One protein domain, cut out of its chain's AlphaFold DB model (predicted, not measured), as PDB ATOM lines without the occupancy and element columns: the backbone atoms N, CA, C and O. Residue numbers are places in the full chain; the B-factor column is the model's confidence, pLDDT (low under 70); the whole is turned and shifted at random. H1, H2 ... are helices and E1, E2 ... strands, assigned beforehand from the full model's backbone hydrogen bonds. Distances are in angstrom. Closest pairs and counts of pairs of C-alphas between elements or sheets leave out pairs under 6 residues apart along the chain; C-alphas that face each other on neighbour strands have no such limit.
ATOM      1  N   GLU A 503     -49.944  -4.348  21.945       82.69
ATOM      2  CA  GLU A 503     -50.942  -5.341  22.341       82.69
ATOM      3  C   GLU A 503     -50.564  -6.748  21.850       82.69
ATOM      4  O   GLU A 503     -50.218  -6.966  20.687       82.69
ATOM      5  N   GLY A 504     -50.596  -7.714  22.770       85.00
ATOM      6  CA  GLY A 504     -50.240  -9.106  22.501       85.00
ATOM      7  C   GLY A 504     -48.737  -9.406  22.419       85.00
ATOM      8  O   GLY A 504     -48.385 -10.577  22.552       85.00
ATOM      9  N   GLN A 505     -47.837  -8.421  22.288       85.75
ATOM     10  CA  GLN A 505     -46.397  -8.688  22.125       85.75
ATOM     11  C   GLN A 505     -45.784  -9.385  23.349       85.75
ATOM     12  O   GLN A 505     -45.031 -10.346  23.185       85.75
ATOM     13  N   LEU A 506     -46.156  -8.978  24.570       88.06
ATOM     14  CA  LEU A 506     -45.726  -9.663  25.797       88.06
ATOM     15  C   LEU A 506     -46.233 -11.116  25.846       88.06
ATOM     16  O   LEU A 506     -45.468 -12.022  26.164       88.06
ATOM     17  N   ASN A 507     -47.487 -11.367  25.452       91.19
ATOM     18  CA  ASN A 507     -48.017 -12.733  25.363       91.19
ATOM     19  C   ASN A 507     -47.260 -13.563  24.315       91.19
ATOM     20  O   ASN A 507     -46.898 -14.699  24.601       91.19
ATOM     21  N   ALA A 508     -46.961 -13.005  23.139       90.69
ATOM     22  CA  ALA A 508     -46.188 -13.690  22.103       90.69
ATOM     23  C   ALA A 508     -44.750 -14.014  22.559       90.69
ATOM     24  O   ALA A 508     -44.250 -15.103  22.280       90.69
ATOM     25  N   ALA A 509     -44.109 -13.113  23.309       91.25
ATOM     26  CA  ALA A 509     -42.800 -13.355  23.917       91.25
ATOM     27  C   ALA A 509     -42.850 -14.469  24.980       91.25
ATOM     28  O   ALA A 509     -41.956 -15.316  25.018       91.25
ATOM     29  N   ILE A 510     -43.910 -14.518  25.794       92.94
ATOM     30  CA  ILE A 510     -44.136 -15.576  26.794       92.94
ATOM     31  C   ILE A 510     -44.408 -16.926  26.119       92.94
ATOM     32  O   ILE A 510     -43.786 -17.915  26.497       92.94
ATOM     33  N   GLU A 511     -45.253 -16.990  25.084       93.31
ATOM     34  CA  GLU A 511     -45.464 -18.228  24.315       93.31
ATOM     35  C   GLU A 511     -44.171 -18.707  23.644       93.31
ATOM     36  O   GLU A 511     -43.865 -19.900  23.664       93.31
ATOM     37  N   TYR A 512     -43.364 -17.790  23.101       93.69
ATOM     38  CA  TYR A 512     -42.057 -18.123  22.539       93.69
ATOM     39  C   TYR A 512     -41.095 -18.653  23.615       93.69
ATOM     40  O   TYR A 512     -40.443 -19.673  23.391       93.69
ATOM     41  N   LEU A 513     -41.031 -18.036  24.799       92.56
ATOM     42  CA  LEU A 513     -40.237 -18.523  25.935       92.56
ATOM     43  C   LEU A 513     -40.683 -19.931  26.369       92.56
ATOM     44  O   LEU A 513     -39.863 -20.849  26.428       92.56
ATOM     45  N   ILE A 514     -41.986 -20.120  26.587       92.56
ATOM     46  CA  ILE A 514     -42.609 -21.400  26.947       92.56
ATOM     47  C   ILE A 514     -42.294 -22.473  25.896       92.56
ATOM     48  O   ILE A 514     -41.880 -23.578  26.249       92.56
ATOM     49  N   HIS A 515     -42.429 -22.156  24.606       93.00
ATOM     50  CA  HIS A 515     -42.107 -23.066  23.506       93.00
ATOM     51  C   HIS A 515     -40.617 -23.437  23.468       93.00
ATOM     52  O   HIS A 515     -40.282 -24.607  23.276       93.00
ATOM     53  N   ASN A 516     -39.711 -22.478  23.690       93.12
ATOM     54  CA  ASN A 516     -38.273 -22.748  23.762       93.12
ATOM     55  C   ASN A 516     -37.925 -23.661  24.943       93.12
ATOM     56  O   ASN A 516     -37.141 -24.589  24.767       93.12
ATOM     57  N   ILE A 517     -38.513 -23.452  26.123       91.88
ATOM     58  CA  ILE A 517     -38.232 -24.283  27.305       91.88
ATOM     59  C   ILE A 517     -38.772 -25.706  27.105       91.88
ATOM     60  O   ILE A 517     -38.024 -26.672  27.268       91.88
ATOM     61  N   LYS A 518     -40.013 -25.843  26.623       91.88
ATOM     62  CA  LYS A 518     -40.606 -27.129  26.219       91.88
ATOM     63  C   LYS A 518     -39.717 -27.897  25.235       91.88
ATOM     64  O   LYS A 518     -39.338 -29.031  25.508       91.88
ATOM     65  N   THR A 519     -39.318 -27.270  24.129       92.75
ATOM     66  CA  THR A 519     -38.601 -27.958  23.038       92.75
ATOM     67  C   THR A 519     -37.099 -28.143  23.275       92.75
ATOM     68  O   THR A 519     -36.560 -29.185  22.899       92.75
ATOM     69  N   LYS A 520     -36.407 -27.170  23.885       92.19
ATOM     70  CA  LYS A 520     -34.933 -27.147  24.001       92.19
ATOM     71  C   LYS A 520     -34.392 -27.532  25.378       92.19
ATOM     72  O   LYS A 520     -33.229 -27.910  25.445       92.19
ATOM     73  N   VAL A 521     -35.189 -27.417  26.446       89.25
ATOM     74  CA  VAL A 521     -34.746 -27.701  27.828       89.25
ATOM     75  C   VAL A 521     -35.377 -28.986  28.362       89.25
ATOM     76  O   VAL A 521     -34.666 -29.838  28.884       89.25
ATOM     77  N   LEU A 522     -36.696 -29.144  28.214       89.56
ATOM     78  CA  LEU A 522     -37.429 -30.314  28.720       89.56
ATOM     79  C   LEU A 522     -37.598 -31.426  27.672       89.56
ATOM     80  O   LEU A 522     -37.796 -32.582  28.031       89.56
ATOM     81  N   HIS A 523     -37.532 -31.076  26.383       90.62
ATOM     82  CA  HIS A 523     -37.839 -31.945  25.240       90.62
ATOM     83  C   HIS A 523     -39.250 -32.579  25.297       90.62
ATOM     84  O   HIS A 523     -39.441 -33.740  24.935       90.62
ATOM     85  N   GLN A 524     -40.246 -31.794  25.728       89.56
ATOM     86  CA  GLN A 524     -41.662 -32.173  25.846       89.56
ATOM     87  C   GLN A 524     -42.569 -31.260  24.993       89.56
ATOM     88  O   GLN A 524     -42.188 -30.144  24.645       89.56
ATOM     89  N   GLU A 525     -43.791 -31.702  24.677       84.81
ATOM     90  CA  GLU A 525     -44.797 -30.889  23.957       84.81
ATOM     91  C   GLU A 525     -45.616 -29.978  24.896       84.81
ATOM     92  O   GLU A 525     -46.048 -28.883  24.525       84.81
ATOM     93  N   THR A 526     -45.803 -30.406  26.144       84.81
ATOM     94  CA  THR A 526     -46.575 -29.733  27.199       84.81
ATOM     95  C   THR A 526     -45.796 -29.764  28.507       84.81
ATOM     96  O   THR A 526     -44.993 -30.668  28.694       84.81
ATOM     97  N   PHE A 527     -46.052 -28.822  29.420       86.50
ATOM     98  CA  PHE A 527     -45.527 -28.938  30.784       86.50
ATOM     99  C   PHE A 527     -46.332 -29.982  31.567       86.50
ATOM    100  O   PHE A 527     -47.565 -29.962  31.536       86.50
ATOM    101  N   GLY A 528     -45.637 -30.869  32.273       82.25
ATOM    102  CA  GLY A 528     -46.191 -31.667  33.361       82.25
ATOM    103  C   GLY A 528     -46.509 -30.816  34.597       82.25
ATOM    104  O   GLY A 528     -46.062 -29.679  34.723       82.25
ATOM    105  N   ILE A 529     -47.282 -31.378  35.533       79.69
ATOM    106  CA  ILE A 529     -47.672 -30.695  36.784       79.69
ATOM    107  C   ILE A 529     -46.455 -30.451  37.692       79.69
ATOM    108  O   ILE A 529     -46.391 -29.430  38.369       79.69
ATOM    109  N   ASP A 530     -45.485 -31.367  37.660       84.94
ATOM    110  CA  ASP A 530     -44.269 -31.343  38.479       84.94
ATOM    111  C   ASP A 530     -43.012 -30.916  37.680       84.94
ATOM    112  O   ASP A 530     -41.888 -31.073  38.160       84.94
ATOM    113  N   ASP A 531     -43.173 -30.395  36.452       89.88
ATOM    114  CA  ASP A 531     -42.047 -29.952  35.614       89.88
ATOM    115  C   ASP A 531     -41.368 -28.716  36.220       89.88
ATOM    116  O   ASP A 531     -41.965 -27.641  36.333       89.88
ATOM    117  N   ALA A 532     -40.079 -28.838  36.537       90.31
ATOM    118  CA  ALA A 532     -39.271 -27.764  37.103       90.31
ATOM    119  C   ALA A 532     -37.957 -27.558  36.336       90.31
ATOM    120  O   ALA A 532     -37.322 -28.509  35.882       90.31
ATOM    121  N   VAL A 533     -37.517 -26.301  36.248       89.00
ATOM    122  CA  VAL A 533     -36.239 -25.892  35.652       89.00
ATOM    123  C   VAL A 533     -35.309 -25.303  36.711       89.00
ATOM    124  O   VAL A 533     -35.737 -24.562  37.593       89.00
ATOM    125  N   THR A 534     -34.016 -25.616  36.638       85.81
ATOM    126  CA  THR A 534     -32.989 -25.059  37.533       85.81
ATOM    127  C   THR A 534     -32.267 -23.901  36.853       85.81
ATOM    128  O   THR A 534     -31.539 -24.114  35.881       85.81
ATOM    129  N   ILE A 535     -32.408 -22.687  37.380       82.12
ATOM    130  CA  ILE A 535     -31.613 -21.534  36.936       82.12
ATOM    131  C   ILE A 535     -30.269 -21.569  37.669       82.12
ATOM    132  O   ILE A 535     -30.239 -21.701  38.892       82.12
ATOM    133  N   ASN A 536     -29.160 -21.469  36.928       73.88
ATOM    134  CA  ASN A 536     -27.798 -21.367  37.470       73.88
ATOM    135  C   ASN A 536     -27.432 -22.453  38.512       73.88
ATOM    136  O   ASN A 536     -26.733 -22.206  39.490       73.88
ATOM    137  N   ASN A 537     -27.906 -23.690  38.304       72.00
ATOM    138  CA  ASN A 537     -27.761 -24.825  39.235       72.00
ATOM    139  C   ASN A 537     -28.370 -24.596  40.640       72.00
ATOM    140  O   ASN A 537     -28.053 -25.328  41.578       72.00
ATOM    141  N   GLY A 538     -29.236 -23.590  40.798       73.88
ATOM    142  CA  GLY A 538     -30.020 -23.368  42.008       73.88
ATOM    143  C   GLY A 538     -31.188 -24.348  42.150       73.88
ATOM    144  O   GLY A 538     -31.320 -25.313  41.396       73.88
ATOM    145  N   SER A 539     -32.062 -24.081  43.124       78.38
ATOM    146  CA  SER A 539     -33.292 -24.850  43.347       78.38
ATOM    147  C   SER A 539     -34.130 -24.979  42.071       78.38
ATOM    148  O   SER A 539     -34.250 -24.020  41.308       78.38
ATOM    149  N   GLY A 540     -34.753 -26.143  41.866       83.69
ATOM    150  CA  GLY A 540     -35.728 -26.328  40.791       83.69
ATOM    151  C   GLY A 540     -36.943 -25.425  40.997       83.69
ATOM    152  O   GLY A 540     -37.514 -25.392  42.088       83.69
ATOM    153  N   ILE A 541     -37.325 -24.697  39.951       86.38
ATOM    154  CA  ILE A 541     -38.458 -23.774  39.939       86.38
ATOM    155  C   ILE A 541     -39.506 -24.319  38.968       86.38
ATOM    156  O   ILE A 541     -39.189 -24.604  37.814       86.38
ATOM    157  N   SER A 542     -40.737 -24.497  39.448       90.12
ATOM    158  CA  SER A 542     -41.874 -24.999  38.663       90.12
ATOM    159  C   SER A 542     -42.119 -24.155  37.406       90.12
ATOM    160  O   SER A 542     -41.982 -22.931  37.432       90.12
ATOM    161  N   CYS A 543     -42.517 -24.797  36.306       90.38
ATOM    162  CA  CYS A 543     -42.792 -24.119  35.038       90.38
ATOM    163  C   CYS A 543     -44.065 -23.246  35.057       90.38
ATOM    164  O   CYS A 543     -44.275 -22.469  34.125       90.38
ATOM    165  N   ASP A 544     -44.886 -23.297  36.115       86.69
ATOM    166  CA  ASP A 544     -46.036 -22.392  36.283       86.69
ATOM    167  C   ASP A 544     -45.631 -20.906  36.368       86.69
ATOM    168  O   ASP A 544     -46.432 -20.034  36.027       86.69
ATOM    169  N   ILE A 545     -44.376 -20.602  36.738       89.31
ATOM    170  CA  ILE A 545     -43.851 -19.225  36.786       89.31
ATOM    171  C   ILE A 545     -43.995 -18.480  35.453       89.31
ATOM    172  O   ILE A 545     -44.176 -17.265  35.458       89.31
ATOM    173  N   PHE A 546     -43.953 -19.176  34.310       90.19
ATOM    174  CA  PHE A 546     -44.035 -18.527  32.998       90.19
ATOM    175  C   PHE A 546     -45.441 -17.995  32.704       90.19
ATOM    176  O   PHE A 546     -45.579 -16.949  32.073       90.19
ATOM    177  N   ASP A 547     -46.482 -18.641  33.235       87.25
ATOM    178  CA  ASP A 547     -47.848 -18.125  33.162       87.25
ATOM    179  C   ASP A 547     -48.084 -16.952  34.130       87.25
ATOM    180  O   ASP A 547     -48.978 -16.142  33.876       87.25
ATOM    181  N   GLN A 548     -47.266 -16.792  35.183       89.38
ATOM    182  CA  GLN A 548     -47.312 -15.622  36.080       89.38
ATOM    183  C   GLN A 548     -46.722 -14.348  35.449       89.38
ATOM    184  O   GLN A 548     -46.966 -13.257  35.956       89.38
ATOM    185  N   LEU A 549     -45.979 -14.459  34.340       90.88
ATOM    186  CA  LEU A 549     -45.452 -13.307  33.591       90.88
ATOM    187  C   LEU A 549     -46.521 -12.610  32.725       90.88
ATOM    188  O   LEU A 549     -46.263 -11.547  32.160       90.88
ATOM    189  N   ARG A 550     -47.709 -13.212  32.569       89.88
ATOM    190  CA  ARG A 550     -48.764 -12.706  31.677       89.88
ATOM    191  C   ARG A 550     -49.429 -11.430  32.223       89.88
ATOM    192  O   ARG A 550     -49.533 -11.271  33.441       89.88
ATOM    193  N   PRO A 551     -49.970 -10.554  31.351       87.31
ATOM    194  CA  PRO A 551     -50.738  -9.382  31.769       87.31
ATOM    195  C   PRO A 551     -51.827  -9.713  32.803       87.31
ATOM    196  O   PRO A 551     -52.569 -10.685  32.650       87.31
ATOM    197  N   GLY A 552     -51.924  -8.901  33.858       86.38
ATOM    198  CA  GLY A 552     -52.915  -9.071  34.928       86.38
ATOM    199  C   GLY A 552     -52.651 -10.236  35.894       86.38
ATOM    200  O   GLY A 552     -53.525 -10.562  36.700       86.38
ATOM    201  N   LYS A 553     -51.479 -10.881  35.836       89.62
ATOM    202  CA  LYS A 553     -51.033 -11.866  36.831       89.62
ATOM    203  C   LYS A 553     -50.140 -11.224  37.890       89.62
ATOM    204  O   LYS A 553     -49.489 -10.213  37.652       89.62
ATOM    205  N   TRP A 554     -50.132 -11.833  39.072       89.19
ATOM    206  CA  TRP A 554     -49.282 -11.422  40.184       89.19
ATOM    207  C   TRP A 554     -48.000 -12.250  40.180       89.19
ATOM    208  O   TRP A 554     -48.051 -13.472  40.322       89.19
ATOM    209  N   LEU A 555     -46.851 -11.581  40.064       90.44
ATOM    210  CA  LEU A 555     -45.551 -12.224  40.244       90.44
ATOM    211  C   LEU A 555     -45.476 -12.831  41.651       90.44
ATOM    212  O   LEU A 555     -45.802 -12.171  42.637       90.44
ATOM    213  N   ASN A 556     -45.032 -14.083  41.753       88.00
ATOM    214  CA  ASN A 556     -44.821 -14.741  43.041       88.00
ATOM    215  C   ASN A 556     -43.342 -14.658  43.474       88.00
ATOM    216  O   ASN A 556     -42.457 -14.333  42.679       88.00
ATOM    217  N   GLN A 557     -43.056 -14.995  44.738       88.06
ATOM    218  CA  GLN A 557     -41.698 -14.919  45.303       88.06
ATOM    219  C   GLN A 557     -40.647 -15.721  44.511       88.06
ATOM    220  O   GLN A 557     -39.482 -15.334  44.481       88.06
ATOM    221  N   TRP A 558     -41.052 -16.823  43.869       88.75
ATOM    222  CA  TRP A 558     -40.174 -17.679  43.071       88.75
ATOM    223  C   TRP A 558     -39.911 -17.093  41.686       88.75
ATOM    224  O   TRP A 558     -38.790 -17.175  41.201       88.75
ATOM    225  N   THR A 559     -40.907 -16.434  41.093       90.25
ATOM    226  CA  THR A 559     -40.771 -15.694  39.829       90.25
ATOM    227  C   THR A 559     -39.810 -14.515  40.013       90.25
ATOM    228  O   THR A 559     -38.900 -14.323  39.214       90.25
ATOM    229  N   ILE A 560     -39.939 -13.774  41.119       90.50
ATOM    230  CA  ILE A 560     -39.018 -12.679  41.462       90.50
ATOM    231  C   ILE A 560     -37.607 -13.220  41.747       90.50
ATOM    232  O   ILE A 560     -36.630 -12.671  41.246       90.50
ATOM    233  N   TYR A 561     -37.480 -14.323  42.493       88.12
ATOM    234  CA  TYR A 561     -36.181 -14.956  42.751       88.12
ATOM    235  C   TYR A 561     -35.501 -15.463  41.468       88.12
ATOM    236  O   TYR A 561     -34.305 -15.239  41.293       88.12
ATOM    237  N   ALA A 562     -36.262 -16.062  40.546       87.88
ATOM    238  CA  ALA A 562     -35.795 -16.479  39.225       87.88
ATOM    239  C   ALA A 562     -35.243 -15.296  38.413       87.88
ATOM    240  O   ALA A 562     -34.149 -15.379  37.860       87.88
ATOM    241  N   LEU A 563     -35.960 -14.166  38.396       87.75
ATOM    242  CA  LEU A 563     -35.497 -12.941  37.742       87.75
ATOM    243  C   LEU A 563     -34.205 -12.416  38.394       87.75
ATOM    244  O   LEU A 563     -33.233 -12.165  37.690       87.75
ATOM    245  N   MET A 564     -34.126 -12.348  39.728       86.50
ATOM    246  CA  MET A 564     -32.897 -11.926  40.427       86.50
ATOM    247  C   MET A 564     -31.711 -12.887  40.228       86.50
ATOM    248  O   MET A 564     -30.558 -12.446  40.253       86.50
ATOM    249  N   GLN A 565     -31.959 -14.183  40.007       84.19
ATOM    250  CA  GLN A 565     -30.928 -15.138  39.590       84.19
ATOM    251  C   GLN A 565     -30.409 -14.819  38.183       84.19
ATOM    252  O   GLN A 565     -29.191 -14.734  38.018       84.19
ATOM    253  N   LEU A 566     -31.315 -14.599  37.221       82.75
ATOM    254  CA  LEU A 566     -31.001 -14.318  35.813       82.75
ATOM    255  C   LEU A 566     -30.321 -12.960  35.589       82.75
ATOM    256  O   LEU A 566     -29.464 -12.873  34.719       82.75
ATOM    257  N   CYS A 567     -30.669 -11.920  36.355       81.19
ATOM    258  CA  CYS A 567     -30.073 -10.592  36.189       81.19
ATOM    259  C   CYS A 567     -28.543 -10.629  36.314       81.19
ATOM    260  O   CYS A 567     -28.015 -11.021  37.360       81.19
ATOM    261  N   ASP A 568     -27.839 -10.146  35.293       78.06
ATOM    262  CA  ASP A 568     -26.414  -9.834  35.374       78.06
ATOM    263  C   ASP A 568     -26.148  -8.840  36.520       78.06
ATOM    264  O   ASP A 568     -26.937  -7.923  36.770       78.06
ATOM    265  N   LYS A 569     -25.081  -9.069  37.291       78.56
ATOM    266  CA  LYS A 569     -24.844  -8.368  38.564       78.56
ATOM    267  C   LYS A 569     -23.359  -8.354  38.940       78.56
ATOM    268  O   LYS A 569     -22.706  -9.395  38.874       78.56
TER     269      LYS A 569
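Overview. This is residues 503 to 569 of the 684 residues of the protein "ULP_PROTEASE domain-containing protein" of Aspergillus avenaceus (UniProt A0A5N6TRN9). The small hairpin E1 and E2 runs straight into the short helix H2, with the long H1 alongside H2 and H3 crosswise to it. The printed part has 67 residues, mostly helix, in the order H1, E1, E2, H2, H3. It is compact, with a radius of gyration of the C-alphas of 12.1 A, spanning 34 by 28 by 22 A.

Along the chain. E1 is residues 532 to 534, E2 540 to 542, H2 543 to 549. H1, residues 505 to 522, begins at C-alpha (-46.397, -8.688, 22.125) and measures 24.3 A; H3, residues 557 to 566, measures 14.3 A.

Arrangement. In the antiparallel hairpin, N 533 and O 541 are within hydrogen-bond range, 2.9 A. H1 touches H2 with residues 510 to 514 alone, opposite ways; the closest C-alphas, Ile 514 and Phe 546, are 6.8 A apart. H2 and H3 only just touch, with 3 pairs of C-alphas within 8 A, closest Ile 545 and Thr 559. O i to N i+4 pairs are within range throughout H3, 13 of 14 in H1 and 1 of 3 in H2, against 4 of 4 O i to N i+3 pairs there.

Size, cuts and confidence. The printed part has no cut and no long link.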